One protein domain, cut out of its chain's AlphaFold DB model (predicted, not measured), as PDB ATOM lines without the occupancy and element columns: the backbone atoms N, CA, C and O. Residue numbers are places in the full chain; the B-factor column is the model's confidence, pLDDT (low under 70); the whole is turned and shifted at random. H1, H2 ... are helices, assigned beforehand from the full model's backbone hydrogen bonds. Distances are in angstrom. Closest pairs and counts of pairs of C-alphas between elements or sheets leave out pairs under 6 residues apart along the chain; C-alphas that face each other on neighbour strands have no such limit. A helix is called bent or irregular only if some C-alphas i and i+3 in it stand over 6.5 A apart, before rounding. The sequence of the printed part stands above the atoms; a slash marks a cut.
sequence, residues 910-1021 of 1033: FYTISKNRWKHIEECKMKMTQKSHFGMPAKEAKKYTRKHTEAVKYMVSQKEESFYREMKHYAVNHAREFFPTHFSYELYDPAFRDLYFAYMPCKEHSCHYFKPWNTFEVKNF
ATOM      1  N   PHE A 910     -29.525  47.529  -4.057       77.75
ATOM      2  CA  PHE A 910     -29.546  47.746  -2.605       77.75
ATOM      3  C   PHE A 910     -30.689  46.972  -1.950       77.75
ATOM      4  O   PHE A 910     -30.428  46.189  -1.045       77.75
ATOM      5  N   TYR A 911     -31.919  47.079  -2.457       77.56
ATOM      6  CA  TYR A 911     -33.074  46.336  -1.935       77.56
ATOM      7  C   TYR A 911     -32.910  44.803  -2.031       77.56
ATOM      8  O   TYR A 911     -33.298  44.060  -1.124       77.56
ATOM      9  N   THR A 912     -32.270  44.310  -3.095       80.38
ATOM     10  CA  THR A 912     -31.906  42.889  -3.239       80.38
ATOM     11  C   THR A 912     -30.856  42.473  -2.204       80.38
ATOM     12  O   THR A 912     -30.961  41.409  -1.589       80.38
ATOM     13  N   ILE A 913     -29.866  43.331  -1.945       81.12
ATOM     14  CA  ILE A 913     -28.883  43.138  -0.877       81.12
ATOM     15  C   ILE A 913     -29.566  43.188   0.502       81.12
ATOM     16  O   ILE A 913     -29.222  42.356   1.340       81.12
ATOM     17  N   SER A 914     -30.559  44.057   0.738       80.81
ATOM     18  CA  SER A 914     -31.356  44.088   1.977       80.81
ATOM     19  C   SER A 914     -32.007  42.737   2.241       80.81
ATOM     20  O   SER A 914     -31.747  42.129   3.273       80.81
ATOM     21  N   LYS A 915     -32.752  42.193   1.270       82.06
ATOM     22  CA  LYS A 915     -33.410  40.880   1.396       82.06
ATOM     23  C   LYS A 915     -32.437  39.744   1.711       82.06
ATOM     24  O   LYS A 915     -32.746  38.876   2.523       82.06
ATOM     25  N   ASN A 916     -31.249  39.761   1.108       82.44
ATOM     26  CA  ASN A 916     -30.205  38.775   1.396       82.44
ATOM     27  C   ASN A 916     -29.585  38.965   2.795       82.44
ATOM     28  O   ASN A 916     -29.196  37.989   3.434       82.44
ATOM     29  N   ARG A 917     -29.515  40.205   3.295       82.50
ATOM     30  CA  ARG A 917     -29.067  40.523   4.659       82.50
ATOM     31  C   ARG A 917     -30.111  40.175   5.724       82.50
ATOM     32  O   ARG A 917     -29.709  39.725   6.790       82.50
ATOM     33  N   TRP A 918     -31.404  40.345   5.442       83.38
ATOM     34  CA  TRP A 918     -32.501  39.991   6.355       83.38
ATOM     35  C   TRP A 918     -32.491  38.493   6.658       83.38
ATOM     36  O   TRP A 918     -32.241  38.110   7.800       83.38
ATOM     37  N   LYS A 919     -32.558  37.664   5.605       82.88
ATOM     38  CA  LYS A 919     -32.401  36.201   5.693       82.88
ATOM     39  C   LYS A 919     -31.144  35.797   6.458       82.88
ATOM     40  O   LYS A 919     -31.185  34.947   7.336       82.88
ATOM     41  N   HIS A 920     -30.018  36.450   6.169       81.69
ATOM     42  CA  HIS A 920     -28.770  36.176   6.869       81.69
ATOM     43  C   HIS A 920     -28.836  36.502   8.377       81.69
ATOM     44  O   HIS A 920     -28.295  35.740   9.178       81.69
ATOM     45  N   ILE A 921     -29.478  37.602   8.788       79.50
ATOM     46  CA  ILE A 921     -29.646  37.946  10.210       79.50
ATOM     47  C   ILE A 921     -30.575  36.944  10.908       79.50
ATOM     48  O   ILE A 921     -30.256  36.505  12.014       79.50
ATOM     49  N   GLU A 922     -31.660  36.529  10.252       79.12
ATOM     50  CA  GLU A 922     -32.569  35.475  10.723       79.12
ATOM     51  C   GLU A 922     -31.809  34.145  10.927       79.12
ATOM     52  O   GLU A 922     -31.702  33.643  12.049       79.12
ATOM     53  N   GLU A 923     -31.180  33.618   9.869       76.56
ATOM     54  CA  GLU A 923     -30.402  32.369   9.871       76.56
ATOM     55  C   GLU A 923     -29.246  32.373  10.885       76.56
ATOM     56  O   GLU A 923     -28.987  31.373  11.564       76.56
ATOM     57  N   CYS A 924     -28.515  33.487  10.987       69.69
ATOM     58  CA  CYS A 924     -27.341  33.581  11.849       69.69
ATOM     59  C   CYS A 924     -27.717  33.647  13.336       69.69
ATOM     60  O   CYS A 924     -26.933  33.189  14.174       69.69
ATOM     61  N   LYS A 925     -28.894  34.195  13.675       63.19
ATOM     62  CA  LYS A 925     -29.301  34.451  15.066       63.19
ATOM     63  C   LYS A 925     -30.271  33.437  15.675       63.19
ATOM     64  O   LYS A 925     -30.356  33.386  16.898       63.19
ATOM     65  N   MET A 926     -30.860  32.534  14.886       53.09
ATOM     66  CA  MET A 926     -31.636  31.351  15.333       53.09
ATOM     67  C   MET A 926     -30.911  30.395  16.325       53.09
ATOM     68  O   MET A 926     -31.435  29.339  16.671       53.09
ATOM     69  N   LYS A 927     -29.688  30.711  16.771       54.47
ATOM     70  CA  LYS A 927     -28.818  29.864  17.611       54.47
ATOM     71  C   LYS A 927     -28.719  30.300  19.078       54.47
ATOM     72  O   LYS A 927     -28.008  29.653  19.844       54.47
ATOM     73  N   MET A 928     -29.415  31.364  19.483       54.81
ATOM     74  CA  MET A 928     -29.538  31.796  20.882       54.81
ATOM     75  C   MET A 928     -31.004  32.158  21.173       54.81
ATOM     76  O   MET A 928     -31.711  32.604  20.279       54.81
ATOM     77  N   THR A 929     -31.524  31.977  22.386       52.44
ATOM     78  CA  THR A 929     -30.845  31.709  23.669       52.44
ATOM     79  C   THR A 929     -30.585  30.235  23.996       52.44
ATOM     80  O   THR A 929     -31.430  29.369  23.765       52.44
ATOM     81  N   GLN A 930     -29.463  29.958  24.674       55.94
ATOM     82  CA  GLN A 930     -29.398  28.790  25.560       55.94
ATOM     83  C   GLN A 930     -30.441  28.952  26.674       55.94
ATOM     84  O   GLN A 930     -30.635  30.052  27.186       55.94
ATOM     85  N   LYS A 931     -31.098  27.857  27.075       62.25
ATOM     86  CA  LYS A 931     -31.988  27.864  28.245       62.25
ATOM     87  C   LYS A 931     -31.201  28.351  29.465       62.25
ATOM     88  O   LYS A 931     -30.104  27.844  29.704       62.25
ATOM     89  N   SER A 932     -31.759  29.289  30.227       65.19
ATOM     90  CA  SER A 932     -31.148  29.854  31.434       65.19
ATOM     91  C   SER A 932     -30.930  28.772  32.493       65.19
ATOM     92  O   SER A 932     -31.794  28.469  33.316       65.19
ATOM     93  N   HIS A 933     -29.757  28.137  32.468       69.19
ATOM     94  CA  HIS A 933     -29.427  27.116  33.447       69.19
ATOM     95  C   HIS A 933     -29.263  27.775  34.818       69.19
ATOM     96  O   HIS A 933     -28.503  28.732  34.972       69.19
ATOM     97  N   PHE A 934     -29.921  27.225  35.840       72.19
ATOM     98  CA  PHE A 934     -29.905  27.763  37.205       72.19
ATOM     99  C   PHE A 934     -28.510  27.722  37.872       72.19
ATOM    100  O   PHE A 934     -28.339  28.153  39.008       72.19
ATOM    101  N   GLY A 935     -27.495  27.183  37.183       76.69
ATOM    102  CA  GLY A 935     -26.108  27.029  37.644       76.69
ATOM    103  C   GLY A 935     -25.914  25.882  38.640       76.69
ATOM    104  O   GLY A 935     -24.896  25.200  38.605       76.69
ATOM    105  N   MET A 936     -26.925  25.631  39.469       79.31
ATOM    106  CA  MET A 936     -26.909  24.657  40.552       79.31
ATOM    107  C   MET A 936     -26.744  23.204  40.056       79.31
ATOM    108  O   MET A 936     -27.577  22.718  39.284       79.31
ATOM    109  N   PRO A 937     -25.715  22.462  40.506       84.69
ATOM    110  CA  PRO A 937     -25.574  21.043  40.206       84.69
ATOM    111  C   PRO A 937     -26.619  20.213  40.967       84.69
ATOM    112  O   PRO A 937     -26.968  20.502  42.110       84.69
ATOM    113  N   ALA A 938     -27.058  19.091  40.388       82.25
ATOM    114  CA  ALA A 938     -28.110  18.244  40.967       82.25
ATOM    115  C   ALA A 938     -27.794  17.671  42.373       82.25
ATOM    116  O   ALA A 938     -28.704  17.265  43.093       82.25
ATOM    117  N   LYS A 939     -26.516  17.642  42.786       86.06
ATOM    118  CA  LYS A 939     -26.101  17.279  44.157       86.06
ATOM    119  C   LYS A 939     -26.392  18.375  45.187       86.06
ATOM    120  O   LYS A 939     -26.575  18.071  46.359       86.06
ATOM    121  N   GLU A 940     -26.407  19.629  44.755       85.19
ATOM    122  CA  GLU A 940     -26.673  20.797  45.590       85.19
ATOM    123  C   GLU A 940     -28.170  21.089  45.653       85.19
ATOM    124  O   GLU A 940     -28.700  21.243  46.747       85.19
ATOM    125  N   ALA A 941     -28.879  20.987  44.521       83.06
ATOM    126  CA  ALA A 941     -30.342  21.065  44.474       83.06
ATOM    127  C   ALA A 941     -31.021  20.093  45.464       83.06
ATOM    128  O   ALA A 941     -31.981  20.459  46.135       83.06
ATOM    129  N   LYS A 942     -30.468  18.882  45.644       85.94
ATOM    130  CA  LYS A 942     -30.947  17.891  46.629       85.94
ATOM    131  C   LYS A 942     -30.801  18.303  48.104       85.94
ATOM    132  O   LYS A 942     -31.383  17.638  48.953       85.94
ATOM    133  N   LYS A 943     -30.049  19.362  48.429       87.88
ATOM    134  CA  LYS A 943     -29.946  19.911  49.795       87.88
ATOM    135  C   LYS A 943     -31.093  20.872  50.134       87.88
ATOM    136  O   LYS A 943     -31.356  21.111  51.311       87.88
ATOM    137  N   TYR A 944     -31.778  21.422  49.129       85.75
ATOM    138  CA  TYR A 944     -32.854  22.391  49.330       85.75
ATOM    139  C   TYR A 944     -34.140  21.688  49.771       85.75
ATOM    140  O   TYR A 944     -34.877  21.110  48.976       85.75
ATOM    141  N   THR A 945     -34.419  21.752  51.071       90.25
ATOM    142  CA  THR A 945     -35.698  21.325  51.660       90.25
ATOM    143  C   THR A 945     -36.759  22.428  51.558       90.25
ATOM    144  O   THR A 945     -36.426  23.591  51.331       90.25
ATOM    145  N   ARG A 946     -38.039  22.107  51.820       84.75
ATOM    146  CA  ARG A 946     -39.174  23.061  51.795       84.75
ATOM    147  C   ARG A 946     -38.964  24.324  52.653       84.75
ATOM    148  O   ARG A 946     -39.523  25.363  52.317       84.75
ATOM    149  N   LYS A 947     -38.110  24.279  53.687       88.25
ATOM    150  CA  LYS A 947     -37.700  25.466  54.468       88.25
ATOM    151  C   LYS A 947     -36.947  26.530  53.650       88.25
ATOM    152  O   LYS A 947     -36.931  27.683  54.043       88.25
ATOM    153  N   HIS A 948     -36.357  26.169  52.511       89.31
ATOM    154  CA  HIS A 948     -35.584  27.074  51.652       89.31
ATOM    155  C   HIS A 948     -36.403  27.650  50.478       89.31
ATOM    156  O   HIS A 948     -35.837  28.295  49.596       89.31
ATOM    157  N   THR A 949     -37.721  27.401  50.425       86.88
ATOM    158  CA  THR A 949     -38.570  27.724  49.258       86.88
ATOM    159  C   THR A 949     -38.510  29.204  48.875       86.88
ATOM    160  O   THR A 949     -38.468  29.522  47.692       86.88
ATOM    161  N   GLU A 950     -38.467  30.111  49.848       89.94
ATOM    162  CA  GLU A 950     -38.409  31.563  49.620       89.94
ATOM    163  C   GLU A 950     -37.063  32.013  49.044       89.94
ATOM    164  O   GLU A 950     -37.034  32.726  48.044       89.94
ATOM    165  N   ALA A 951     -35.949  31.510  49.583       87.00
ATOM    166  CA  ALA A 951     -34.620  31.752  49.024       87.00
ATOM    167  C   ALA A 951     -34.503  31.216  47.584       87.00
ATOM    168  O   ALA A 951     -33.926  31.875  46.720       87.00
ATOM    169  N   VAL A 952     -35.099  30.051  47.292       86.38
ATOM    170  CA  VAL A 952     -35.160  29.509  45.924       86.38
ATOM    171  C   VAL A 952     -36.046  30.371  45.021       86.38
ATOM    172  O   VAL A 952     -35.607  30.702  43.925       86.38
ATOM    173  N   LYS A 953     -37.234  30.801  45.471       88.50
ATOM    174  CA  LYS A 953     -38.099  31.739  44.727       88.50
ATOM    175  C   LYS A 953     -37.367  33.042  44.390       88.50
ATOM    176  O   LYS A 953     -37.433  33.485  43.248       88.50
ATOM    177  N   TYR A 954     -36.634  33.621  45.342       89.44
ATOM    178  CA  TYR A 954     -35.842  34.833  45.121       89.44
ATOM    179  C   TYR A 954     -34.716  34.609  44.099       89.44
ATOM    180  O   TYR A 954     -34.586  35.380  43.148       89.44
ATOM    181  N   MET A 955     -33.950  33.518  44.222       86.38
ATOM    182  CA  MET A 955     -32.921  33.159  43.236       86.38
ATOM    183  C   MET A 955     -33.507  32.896  41.840       86.38
ATOM    184  O   MET A 955     -32.889  33.274  40.845       86.38
ATOM    185  N   VAL A 956     -34.685  32.268  41.745       85.25
ATOM    186  CA  VAL A 956     -35.404  32.061  40.476       85.25
ATOM    187  C   VAL A 956     -35.834  33.401  39.891       85.25
ATOM    188  O   VAL A 956     -35.471  33.680  38.756       85.25
ATOM    189  N   SER A 957     -36.484  34.271  40.667       85.00
ATOM    190  CA  SER A 957     -36.891  35.611  40.226       85.00
ATOM    191  C   SER A 957     -35.706  36.448  39.722       85.00
ATOM    192  O   SER A 957     -35.779  37.023  38.640       85.00
ATOM    193  N   GLN A 958     -34.570  36.437  40.427       85.62
ATOM    194  CA  GLN A 958     -33.344  37.108  39.978       85.62
ATOM    195  C   GLN A 958     -32.763  36.504  38.684       85.62
ATOM    196  O   GLN A 958     -32.237  37.231  37.835       85.62
ATOM    197  N   LYS A 959     -32.864  35.181  38.490       85.00
ATOM    198  CA  LYS A 959     -32.448  34.514  37.243       85.00
ATOM    199  C   LYS A 959     -33.417  34.758  36.089       85.00
ATOM    200  O   LYS A 959     -32.956  34.913  34.962       85.00
ATOM    201  N   GLU A 960     -34.716  34.845  36.358       84.12
ATOM    202  CA  GLU A 960     -35.740  35.232  35.389       84.12
ATOM    203  C   GLU A 960     -35.558  36.687  34.951       84.12
ATOM    204  O   GLU A 960     -35.472  36.932  33.752       84.12
ATOM    205  N   GLU A 961     -35.407  37.637  35.882       83.31
ATOM    206  CA  GLU A 961     -35.113  39.046  35.571       83.31
ATOM    207  C   GLU A 961     -33.856  39.155  34.696       83.31
ATOM    208  O   GLU A 961     -33.885  39.804  33.651       83.31
ATOM    209  N   SER A 962     -32.779  38.454  35.073       84.75
ATOM    210  CA  SER A 962     -31.532  38.412  34.299       84.75
ATOM    211  C   SER A 962     -31.751  37.862  32.883       84.75
ATOM    212  O   SER A 962     -31.327  38.484  31.915       84.75
ATOM    213  N   PHE A 963     -32.460  36.736  32.744       84.81
ATOM    214  CA  PHE A 963     -32.739  36.103  31.452       84.81
ATOM    215  C   PHE A 963     -33.649  36.955  30.558       84.81
ATOM    216  O   PHE A 963     -33.348  37.158  29.382       84.81
ATOM    217  N   TYR A 964     -34.743  37.500  31.098       83.69
ATOM    218  CA  TYR A 964     -35.607  38.412  30.351       83.69
ATOM    219  C   TYR A 964     -34.843  39.671  29.942       83.69
ATOM    220  O   TYR A 964     -35.036  40.162  28.835       83.69
ATOM    221  N   ARG A 965     -33.930  40.170  30.778       83.94
ATOM    222  CA  ARG A 965     -33.077  41.311  30.443       83.94
ATOM    223  C   ARG A 965     -32.063  40.998  29.341       83.94
ATOM    224  O   ARG A 965     -31.930  41.794  28.417       83.94
ATOM    225  N   GLU A 966     -31.419  39.832  29.374       83.69
ATOM    226  CA  GLU A 966     -30.572  39.333  28.279       83.69
ATOM    227  C   GLU A 966     -31.366  39.183  26.970       83.69
ATOM    228  O   GLU A 966     -30.898  39.615  25.916       83.69
ATOM    229  N   MET A 967     -32.600  38.671  27.032       83.75
ATOM    230  CA  MET A 967     -33.524  38.627  25.891       83.75
ATOM    231  C   MET A 967     -33.833  40.034  25.355       83.75
ATOM    232  O   MET A 967     -33.648  40.286  24.165       83.75
ATOM    233  N   LYS A 968     -34.230  40.981  26.219       85.75
ATOM    234  CA  LYS A 968     -34.529  42.366  25.811       85.75
ATOM    235  C   LYS A 968     -33.296  43.048  25.203       85.75
ATOM    236  O   LYS A 968     -33.404  43.703  24.168       85.75
ATOM    237  N   HIS A 969     -32.109  42.844  25.785       84.56
ATOM    238  CA  HIS A 969     -30.832  43.290  25.206       84.56
ATOM    239  C   HIS A 969     -30.614  42.689  23.821       84.56
ATOM    240  O   HIS A 969     -30.248  43.407  22.891       84.56
ATOM    241  N   TYR A 970     -30.839  41.386  23.662       83.88
ATOM    242  CA  TYR A 970     -30.720  40.697  22.383       83.88
ATOM    243  C   TYR A 970     -31.694  41.258  21.331       83.88
ATOM    244  O   TYR A 970     -31.263  41.485  20.202       83.88
ATOM    245  N   ALA A 971     -32.946  41.574  21.678       86.44
ATOM    246  CA  ALA A 971     -33.901  42.180  20.744       86.44
ATOM    247  C   ALA A 971     -33.518  43.611  20.325       86.44
ATOM    248  O   ALA A 971     -33.579  43.921  19.137       86.44
ATOM    249  N   VAL A 972     -33.046  44.461  21.246       86.12
ATOM    250  CA  VAL A 972     -32.532  45.803  20.894       86.12
ATOM    251  C   VAL A 972     -31.273  45.702  20.017       86.12
ATOM    252  O   VAL A 972     -31.140  46.428  19.032       86.12
ATOM    253  N   ASN A 973     -30.362  44.763  20.306       83.44
ATOM    254  CA  ASN A 973     -29.214  44.480  19.431       83.44
ATOM    255  C   ASN A 973     -29.657  43.949  18.055       83.44
ATOM    256  O   ASN A 973     -29.101  44.343  17.034       83.44
ATOM    257  N   HIS A 974     -30.679  43.088  18.009       84.25
ATOM    258  CA  HIS A 974     -31.265  42.589  16.767       84.25
ATOM    259  C   HIS A 974     -31.821  43.739  15.923       84.25
ATOM    260  O   HIS A 974     -31.414  43.863  14.774       84.25
ATOM    261  N   ALA A 975     -32.644  44.621  16.497       86.62
ATOM    262  CA  ALA A 975     -33.143  45.817  15.818       86.62
ATOM    263  C   ALA A 975     -31.997  46.714  15.309       86.62
ATOM    264  O   ALA A 975     -31.953  47.067  14.132       86.62
ATOM    265  N   ARG A 976     -31.001  47.013  16.157       83.12
ATOM    266  CA  ARG A 976     -29.826  47.825  15.787       83.12
ATOM    267  C   ARG A 976     -29.046  47.255  14.595       83.12
ATOM    268  O   ARG A 976     -28.601  48.020  13.746       83.12
ATOM    269  N   GLU A 977     -28.845  45.941  14.535       81.94
ATOM    270  CA  GLU A 977     -28.127  45.288  13.429       81.94
ATOM    271  C   GLU A 977     -28.993  45.106  12.178       81.94
ATOM    272  O   GLU A 977     -28.481  45.167  11.061       81.94
ATOM    273  N   PHE A 978     -30.300  44.898  12.354       83.69
ATOM    274  CA  PHE A 978     -31.265  44.781  11.266       83.69
ATOM    275  C   PHE A 978     -31.467  46.141  10.580       83.69
ATOM    276  O   PHE A 978     -31.520  46.196   9.354       83.69
ATOM    277  N   PHE A 979     -31.459  47.258  11.313       81.62
ATOM    278  CA  PHE A 979     -31.654  48.606  10.764       81.62
ATOM    279  C   PHE A 979     -30.790  48.946   9.522       81.62
ATOM    280  O   PHE A 979     -31.372  49.102   8.447       81.62
ATOM    281  N   PRO A 980     -29.437  48.976   9.558       73.94
ATOM    282  CA  PRO A 980     -28.614  49.374   8.405       73.94
ATOM    283  C   PRO A 980     -28.655  48.381   7.233       73.94
ATOM    284  O   PRO A 980     -28.107  48.652   6.162       73.94
ATOM    285  N   THR A 981     -29.308  47.226   7.388       78.19
ATOM    286  CA  THR A 981     -29.566  46.343   6.246       78.19
ATOM    287  C   THR A 981     -30.613  46.902   5.287       78.19
ATOM    288  O   THR A 981     -30.599  46.505   4.130       78.19
ATOM    289  N   HIS A 982     -31.446  47.850   5.727       71.31
ATOM    290  CA  HIS A 982     -32.492  48.487   4.922       71.31
ATOM    291  C   HIS A 982     -31.962  49.583   3.993       71.31
ATOM    292  O   HIS A 982     -32.714  50.037   3.139       71.31
ATOM    293  N   PHE A 983     -30.693  49.994   4.133       65.88
ATOM    294  CA  PHE A 983     -30.119  51.144   3.419       65.88
ATOM    295  C   PHE A 983     -30.961  52.425   3.599       65.88
ATOM    296  O   PHE A 983     -31.191  53.178   2.656       65.88
ATOM    297  N   SER A 984     -31.406  52.685   4.836       60.12
ATOM    298  CA  SER A 984     -32.266  53.812   5.260       60.12
ATOM    299  C   SER A 984     -31.678  55.218   5.023       60.12
ATOM    300  O   SER A 984     -32.266  56.214   5.440       60.12
ATOM    301  N   TYR A 985     -30.490  55.290   4.419       64.25
ATOM    302  CA  TYR A 985     -29.767  56.503   4.046       64.25
ATOM    303  C   TYR A 985     -29.612  56.651   2.521       64.25
ATOM    304  O   TYR A 985     -29.461  57.770   2.035       64.25
ATOM    305  N   GLU A 986     -29.637  55.540   1.777       66.12
ATOM    306  CA  GLU A 986     -29.515  55.489   0.315       66.12
ATOM    307  C   GLU A 986     -30.870  55.276  -0.398       66.12
ATOM    308  O   GLU A 986     -31.012  55.589  -1.584       66.12
ATOM    309  N   LEU A 987     -31.884  54.771   0.315       61.53
ATOM    310  CA  LEU A 987     -33.273  54.700  -0.148       61.53
ATOM    311  C   LEU A 987     -34.067  55.956   0.252       61.53
ATOM    312  O   LEU A 987     -33.809  56.582   1.274       61.53
ATOM    313  N   TYR A 988     -35.035  56.325  -0.591       52.75
ATOM    314  CA  TYR A 988     -35.708  57.633  -0.568       52.75
ATOM    315  C   TYR A 988     -36.853  57.763   0.455       52.75
ATOM    316  O   TYR A 988     -37.355  58.863   0.639       52.75
ATOM    317  N   ASP A 989     -37.301  56.679   1.090       66.19
ATOM    318  CA  ASP A 989     -38.512  56.697   1.923       66.19
ATOM    319  C   ASP A 989     -38.205  56.982   3.412       66.19
ATOM    320  O   ASP A 989     -37.755  56.072   4.121       66.19
ATOM    321  N   PRO A 990     -38.446  58.212   3.924       66.81
ATOM    322  CA  PRO A 990     -38.275  58.513   5.341       66.81
ATOM    323  C   PRO A 990     -39.335  57.827   6.210       66.81
ATOM    324  O   PRO A 990     -39.039  57.498   7.357       66.81
ATOM    325  N   ALA A 991     -40.532  57.536   5.682       77.56
ATOM    326  CA  ALA A 991     -41.616  56.957   6.471       77.56
ATOM    327  C   ALA A 991     -41.229  55.569   6.995       77.56
ATOM    328  O   ALA A 991     -41.499  55.258   8.153       77.56
ATOM    329  N   PHE A 992     -40.500  54.766   6.207       78.69
ATOM    330  CA  PHE A 992     -39.940  53.509   6.710       78.69
ATOM    331  C   PHE A 992     -39.000  53.724   7.907       78.69
ATOM    332  O   PHE A 992     -39.052  52.964   8.871       78.69
ATOM    333  N   ARG A 993     -38.138  54.747   7.867       75.50
ATOM    334  CA  ARG A 993     -37.164  55.032   8.933       75.50
ATOM    335  C   ARG A 993     -37.843  55.533  10.206       75.50
ATOM    336  O   ARG A 993     -37.481  55.086  11.294       75.50
ATOM    337  N   ASP A 994     -38.838  56.398  10.058       78.06
ATOM    338  CA  ASP A 994     -39.608  56.959  11.167       78.06
ATOM    339  C   ASP A 994     -40.486  55.886  11.837       78.06
ATOM    340  O   ASP A 994     -40.547  55.809  13.067       78.06
ATOM    341  N   LEU A 995     -41.088  54.992  11.041       83.69
ATOM    342  CA  LEU A 995     -41.878  53.850  11.516       83.69
ATOM    343  C   LEU A 995     -41.024  52.687  12.044       83.69
ATOM    344  O   LEU A 995     -41.509  51.911  12.866       83.69
ATOM    345  N   TYR A 996     -39.764  52.539  11.615       86.50
ATOM    346  CA  TYR A 996     -38.940  51.371  11.952       86.50
ATOM    347  C   TYR A 996     -38.888  51.111  13.463       86.50
ATOM    348  O   TYR A 996     -39.157  50.000  13.915       86.50
ATOM    349  N   PHE A 997     -38.603  52.150  14.252       84.56
ATOM    350  CA  PHE A 997     -38.506  52.048  15.711       84.56
ATOM    351  C   PHE A 997     -39.853  52.151  16.452       84.56
ATOM    352  O   PHE A 997     -39.860  52.122  17.684       84.56
ATOM    353  N   ALA A 998     -40.977  52.242  15.730       84.00
ATOM    354  CA  ALA A 998     -42.308  51.979  16.278       84.00
ATOM    355  C   ALA A 998     -42.613  50.468  16.292       84.00
ATOM    356  O   ALA A 998     -43.205  49.975  17.248       84.00
ATOM    357  N   TYR A 999     -42.146  49.722  15.281       87.00
ATOM    358  CA  TYR A 999     -42.302  48.260  15.203       87.00
ATOM    359  C   TYR A 999     -41.138  47.471  15.829       87.00
ATOM    360  O   TYR A 999     -41.333  46.349  16.290       87.00
ATOM    361  N   MET A1000     -39.923  48.031  15.846       88.44
ATOM    362  CA  MET A1000     -38.709  47.383  16.358       88.44
ATOM    363  C   MET A1000     -38.175  48.098  17.611       88.44
ATOM    364  O   MET A1000     -38.104  49.328  17.638       88.44
ATOM    365  N   PRO A1001     -37.747  47.373  18.663       88.50
ATOM    366  CA  PRO A1001     -37.419  47.991  19.945       88.50
ATOM    367  C   PRO A1001     -36.115  48.807  19.900       88.50
ATOM    368  O   PRO A1001     -35.015  48.256  19.885       88.50
ATOM    369  N   CYS A1002     -36.234  50.136  19.971       84.81
ATOM    370  CA  CYS A1002     -35.101  51.054  20.166       84.81
ATOM    371  C   CYS A1002     -34.549  51.052  21.607       84.81
ATOM    372  O   CYS A1002     -33.380  51.373  21.828       84.81
ATOM    373  N   LYS A1003     -35.374  50.692  22.598       86.25
ATOM    374  CA  LYS A1003     -35.060  50.748  24.034       86.25
ATOM    375  C   LYS A1003     -35.653  49.555  24.783       86.25
ATOM    376  O   LYS A1003     -36.693  49.029  24.400       86.25
ATOM    377  N   GLU A1004     -34.994  49.130  25.865       85.06
ATOM    378  CA  GLU A1004     -35.298  47.870  26.577       85.06
ATOM    379  C   GLU A1004     -36.732  47.841  27.156       85.06
ATOM    380  O   GLU A1004     -37.323  46.772  27.306       85.06
ATOM    381  N   HIS A1005     -37.334  49.005  27.444       82.31
ATOM    382  CA  HIS A1005     -38.724  49.081  27.911       82.31
ATOM    383  C   HIS A1005     -39.759  48.834  26.797       82.31
ATOM    384  O   HIS A1005     -40.860  48.392  27.101       82.31
ATOM    385  N   SER A1006     -39.409  49.060  25.525       83.12
ATOM    386  CA  SER A1006     -40.263  48.777  24.357       83.12
ATOM    387  C   SER A1006     -40.229  47.300  23.936       83.12
ATOM    388  O   SER A1006     -40.941  46.894  23.022       83.12
ATOM    389  N   CYS A1007     -39.408  46.468  24.584       84.56
ATOM    390  CA  CYS A1007     -39.408  45.021  24.382       84.56
ATOM    391  C   CYS A1007     -40.578  44.364  25.138       84.56
ATOM    392  O   CYS A1007     -40.399  43.821  26.235       84.56
ATOM    393  N   HIS A1008     -41.764  44.401  24.533       75.44
ATOM    394  CA  HIS A1008     -42.943  43.673  25.000       75.44
ATOM    395  C   HIS A1008     -42.799  42.176  24.697       75.44
ATOM    396  O   HIS A1008     -43.152  41.702  23.620       75.44
ATOM    397  N   TYR A1009     -42.287  41.412  25.663       66.19
ATOM    398  CA  TYR A1009     -42.408  39.958  25.624       66.19
ATOM    399  C   TYR A1009     -43.765  39.538  26.165       66.19
ATOM    400  O   TYR A1009     -43.958  39.450  27.378       66.19
ATOM    401  N   PHE A1010     -44.676  39.212  25.248       57.19
ATOM    402  CA  PHE A1010     -45.764  38.293  25.553       57.19
ATOM    403  C   PHE A1010     -45.140  37.024  26.153       57.19
ATOM    404  O   PHE A1010     -44.225  36.460  25.552       57.19
ATOM    405  N   LYS A1011     -45.568  36.599  27.349       56.22
ATOM    406  CA  LYS A1011     -45.172  35.294  27.898       56.22
ATOM    407  C   LYS A1011     -45.953  34.243  27.100       56.22
ATOM    408  O   LYS A1011     -47.146  34.126  27.343       56.22
ATOM    409  N   PRO A1012     -45.344  33.482  26.170       46.88
ATOM    410  CA  PRO A1012     -46.104  32.578  25.301       46.88
ATOM    411  C   PRO A1012     -46.474  31.269  26.009       46.88
ATOM    412  O   PRO A1012     -47.040  30.385  25.382       46.88
ATOM    413  N   TRP A1013     -46.073  31.135  27.278       49.16
ATOM    414  CA  TRP A1013     -46.205  29.936  28.087       49.16
ATOM    415  C   TRP A1013     -46.737  30.326  29.465       49.16
ATOM    416  O   TRP A1013     -46.026  30.979  30.241       49.16
ATOM    417  N   ASN A1014     -47.942  29.884  29.803       50.62
ATOM    418  CA  ASN A1014     -48.351  29.783  31.197       50.62
ATOM    419  C   ASN A1014     -47.626  28.609  31.867       50.62
ATOM    420  O   ASN A1014     -47.207  27.639  31.231       50.62
ATOM    421  N   THR A1015     -47.494  28.652  33.192       46.25
ATOM    422  CA  THR A1015     -46.787  27.606  33.955       46.25
ATOM    423  C   THR A1015     -47.458  26.228  33.878       46.25
ATOM    424  O   THR A1015     -46.796  25.222  34.143       46.25
ATOM    425  N   PHE A1016     -48.732  26.149  33.470       50.31
ATOM    426  CA  PHE A1016     -49.428  24.885  33.225       50.31
ATOM    427  C   PHE A1016     -49.066  24.232  31.875       50.31
ATOM    428  O   PHE A1016     -48.881  23.014  31.831       50.31
ATOM    429  N   GLU A1017     -48.858  25.009  30.806       46.59
ATOM    430  CA  GLU A1017     -48.565  24.510  29.444       46.59
ATOM    431  C   GLU A1017     -47.215  23.772  29.353       46.59
ATOM    432  O   GLU A1017     -47.058  22.805  28.601       46.59
ATOM    433  N   VAL A1018     -46.245  24.160  30.190       47.84
ATOM    434  CA  VAL A1018     -44.895  23.562  30.254       47.84
ATOM    435  C   VAL A1018     -44.927  22.051  30.552       47.84
ATOM    436  O   VAL A1018     -44.015  21.324  30.140       47.84
ATOM    437  N   LYS A1019     -45.981  21.546  31.215       45.31
ATOM    438  CA  LYS A1019     -46.143  20.112  31.523       45.31
ATOM    439  C   LYS A1019     -46.155  19.234  30.265       45.31
ATOM    440  O   LYS A1019     -45.615  18.129  30.305       45.31
ATOM    441  N   ASN A1020     -46.697  19.730  29.150       44.06
ATOM    442  CA  ASN A1020     -46.936  18.921  27.950       44.06
ATOM    443  C   ASN A1020     -45.677  18.713  27.087       44.06
ATOM    444  O   ASN A1020     -45.569  17.709  26.388       44.06
ATOM    445  N   PHE A1021     -44.677  19.598  27.181       42.22
ATOM    446  CA  PHE A1021     -43.453  19.510  26.368       42.22
ATOM    447  C   PHE A1021     -42.323  18.669  26.989       42.22
ATOM    448  O   PHE A1021     -41.364  18.314  26.301       42.22
TER     449      PHE A1021
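AT A GLANCE: This is residues 910 to 1021 of the 1033 residues of the protein "DUF4771 domain-containing protein" of Abscondita terminalis (UniProt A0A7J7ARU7). The shape is a rod built along one long helix, H3, with H1 side by side with its last residues, running the other way, and H4 folding back near that same end of H3 on its other side. From the end of H1 the long link, residues 926 to 937, runs on along the rod to the short helix H2 near the far end, and residues 1010 to 1021, of which 1018 to 1021 belong to H5, stick out from the rod as a tail. The printed part has 112 residues with five named helices, H1, H2, H3, H4 and H5 in that order along the chain, and no named strand; the class is all helix. The whole is only just loose, close to extended, with a radius of gyration of the C-alphas of 19.8 A. The C-alphas span 64 by 25 by 24 A.

IN THESE COORDINATES: H1 covers residues 910 to 925, 22.1 A from first to last C-alpha, and begins at C-alpha 910 at (-29.546, 47.746, -2.605). H2 follows at residues 938 to 941, with 5.0 A between its end C-alphas. H3, residues 946 to 982, is the longest helix with 37 residues; it runs 53.7 A, from C-alpha 946 at (-39.174, 23.061, 51.795) to C-alpha 982 at (-32.492, 48.487, 4.922). It has a kink of 28 degrees near residue 953, and it is irregular: C-alphas 947 and 950 are 7.8 A apart. H4 covers residues 990 to 999 and is 14.8 A long. It is irregular, but only just: C-alphas 994 and 997 are 6.8 A apart. H5, residues 1018 to 1021, measures 5.8 A and ends at C-alpha 1021 at (-43.453, 19.510, 26.368).

HOW THE PARTS SIT: H1 and H3 touch, with 8 pairs of C-alphas within 8 A; H3 does so with residues 978 to 982 alone. The closest C-alphas of the two are those of Ser 914 and Thr 981, 5.1 A apart. Their lines stand at a shallow tilt of 19 degrees, and they run opposite ways. H3 and H4 are close but not clearly touching, with 1 pair of C-alphas within 8 A, those of Phe 979 and Tyr 996, 7.9 A apart. They too run opposite ways, at a shallow tilt of 11 degrees. H1 and H4 are apart. H2 touches no helix, and is apart from H3 although a tight link of 4 residues joins them. H5 touches no helix. In H1 every O i to N i+4 pair is within hydrogen-bond range, against 28 of 33 pairs in H3 and 4 of 6 in H4. H2 and H5 are too short for such a pair; their single O i to N i+3 pair is within range in H5 and not in H2.

THE WHOLE: The two C-alphas farthest apart are those of Lys 947 and Tyr 988, at 63.8 A, and the first and last printed C-alphas are 42.8 A apart. Residues 945 to 951, of which 946 to 951 belong to H3, stand free, as do residues 1010 to 1021; without these stretches the body of 93 residues spans 63 by 25 by 14 A. The printed part has no cut. The links from H1 to H2, 12 residues, and from H4 to H5, 18 residues, are long, while the link from H3 to H4, 7 residues, is short. The mean pLDDT of the printed part is 75.9. The values under 70 lie at residues 924 to 933, 983 to 990 and 1009 to 1021, and the mean for H5 is 45.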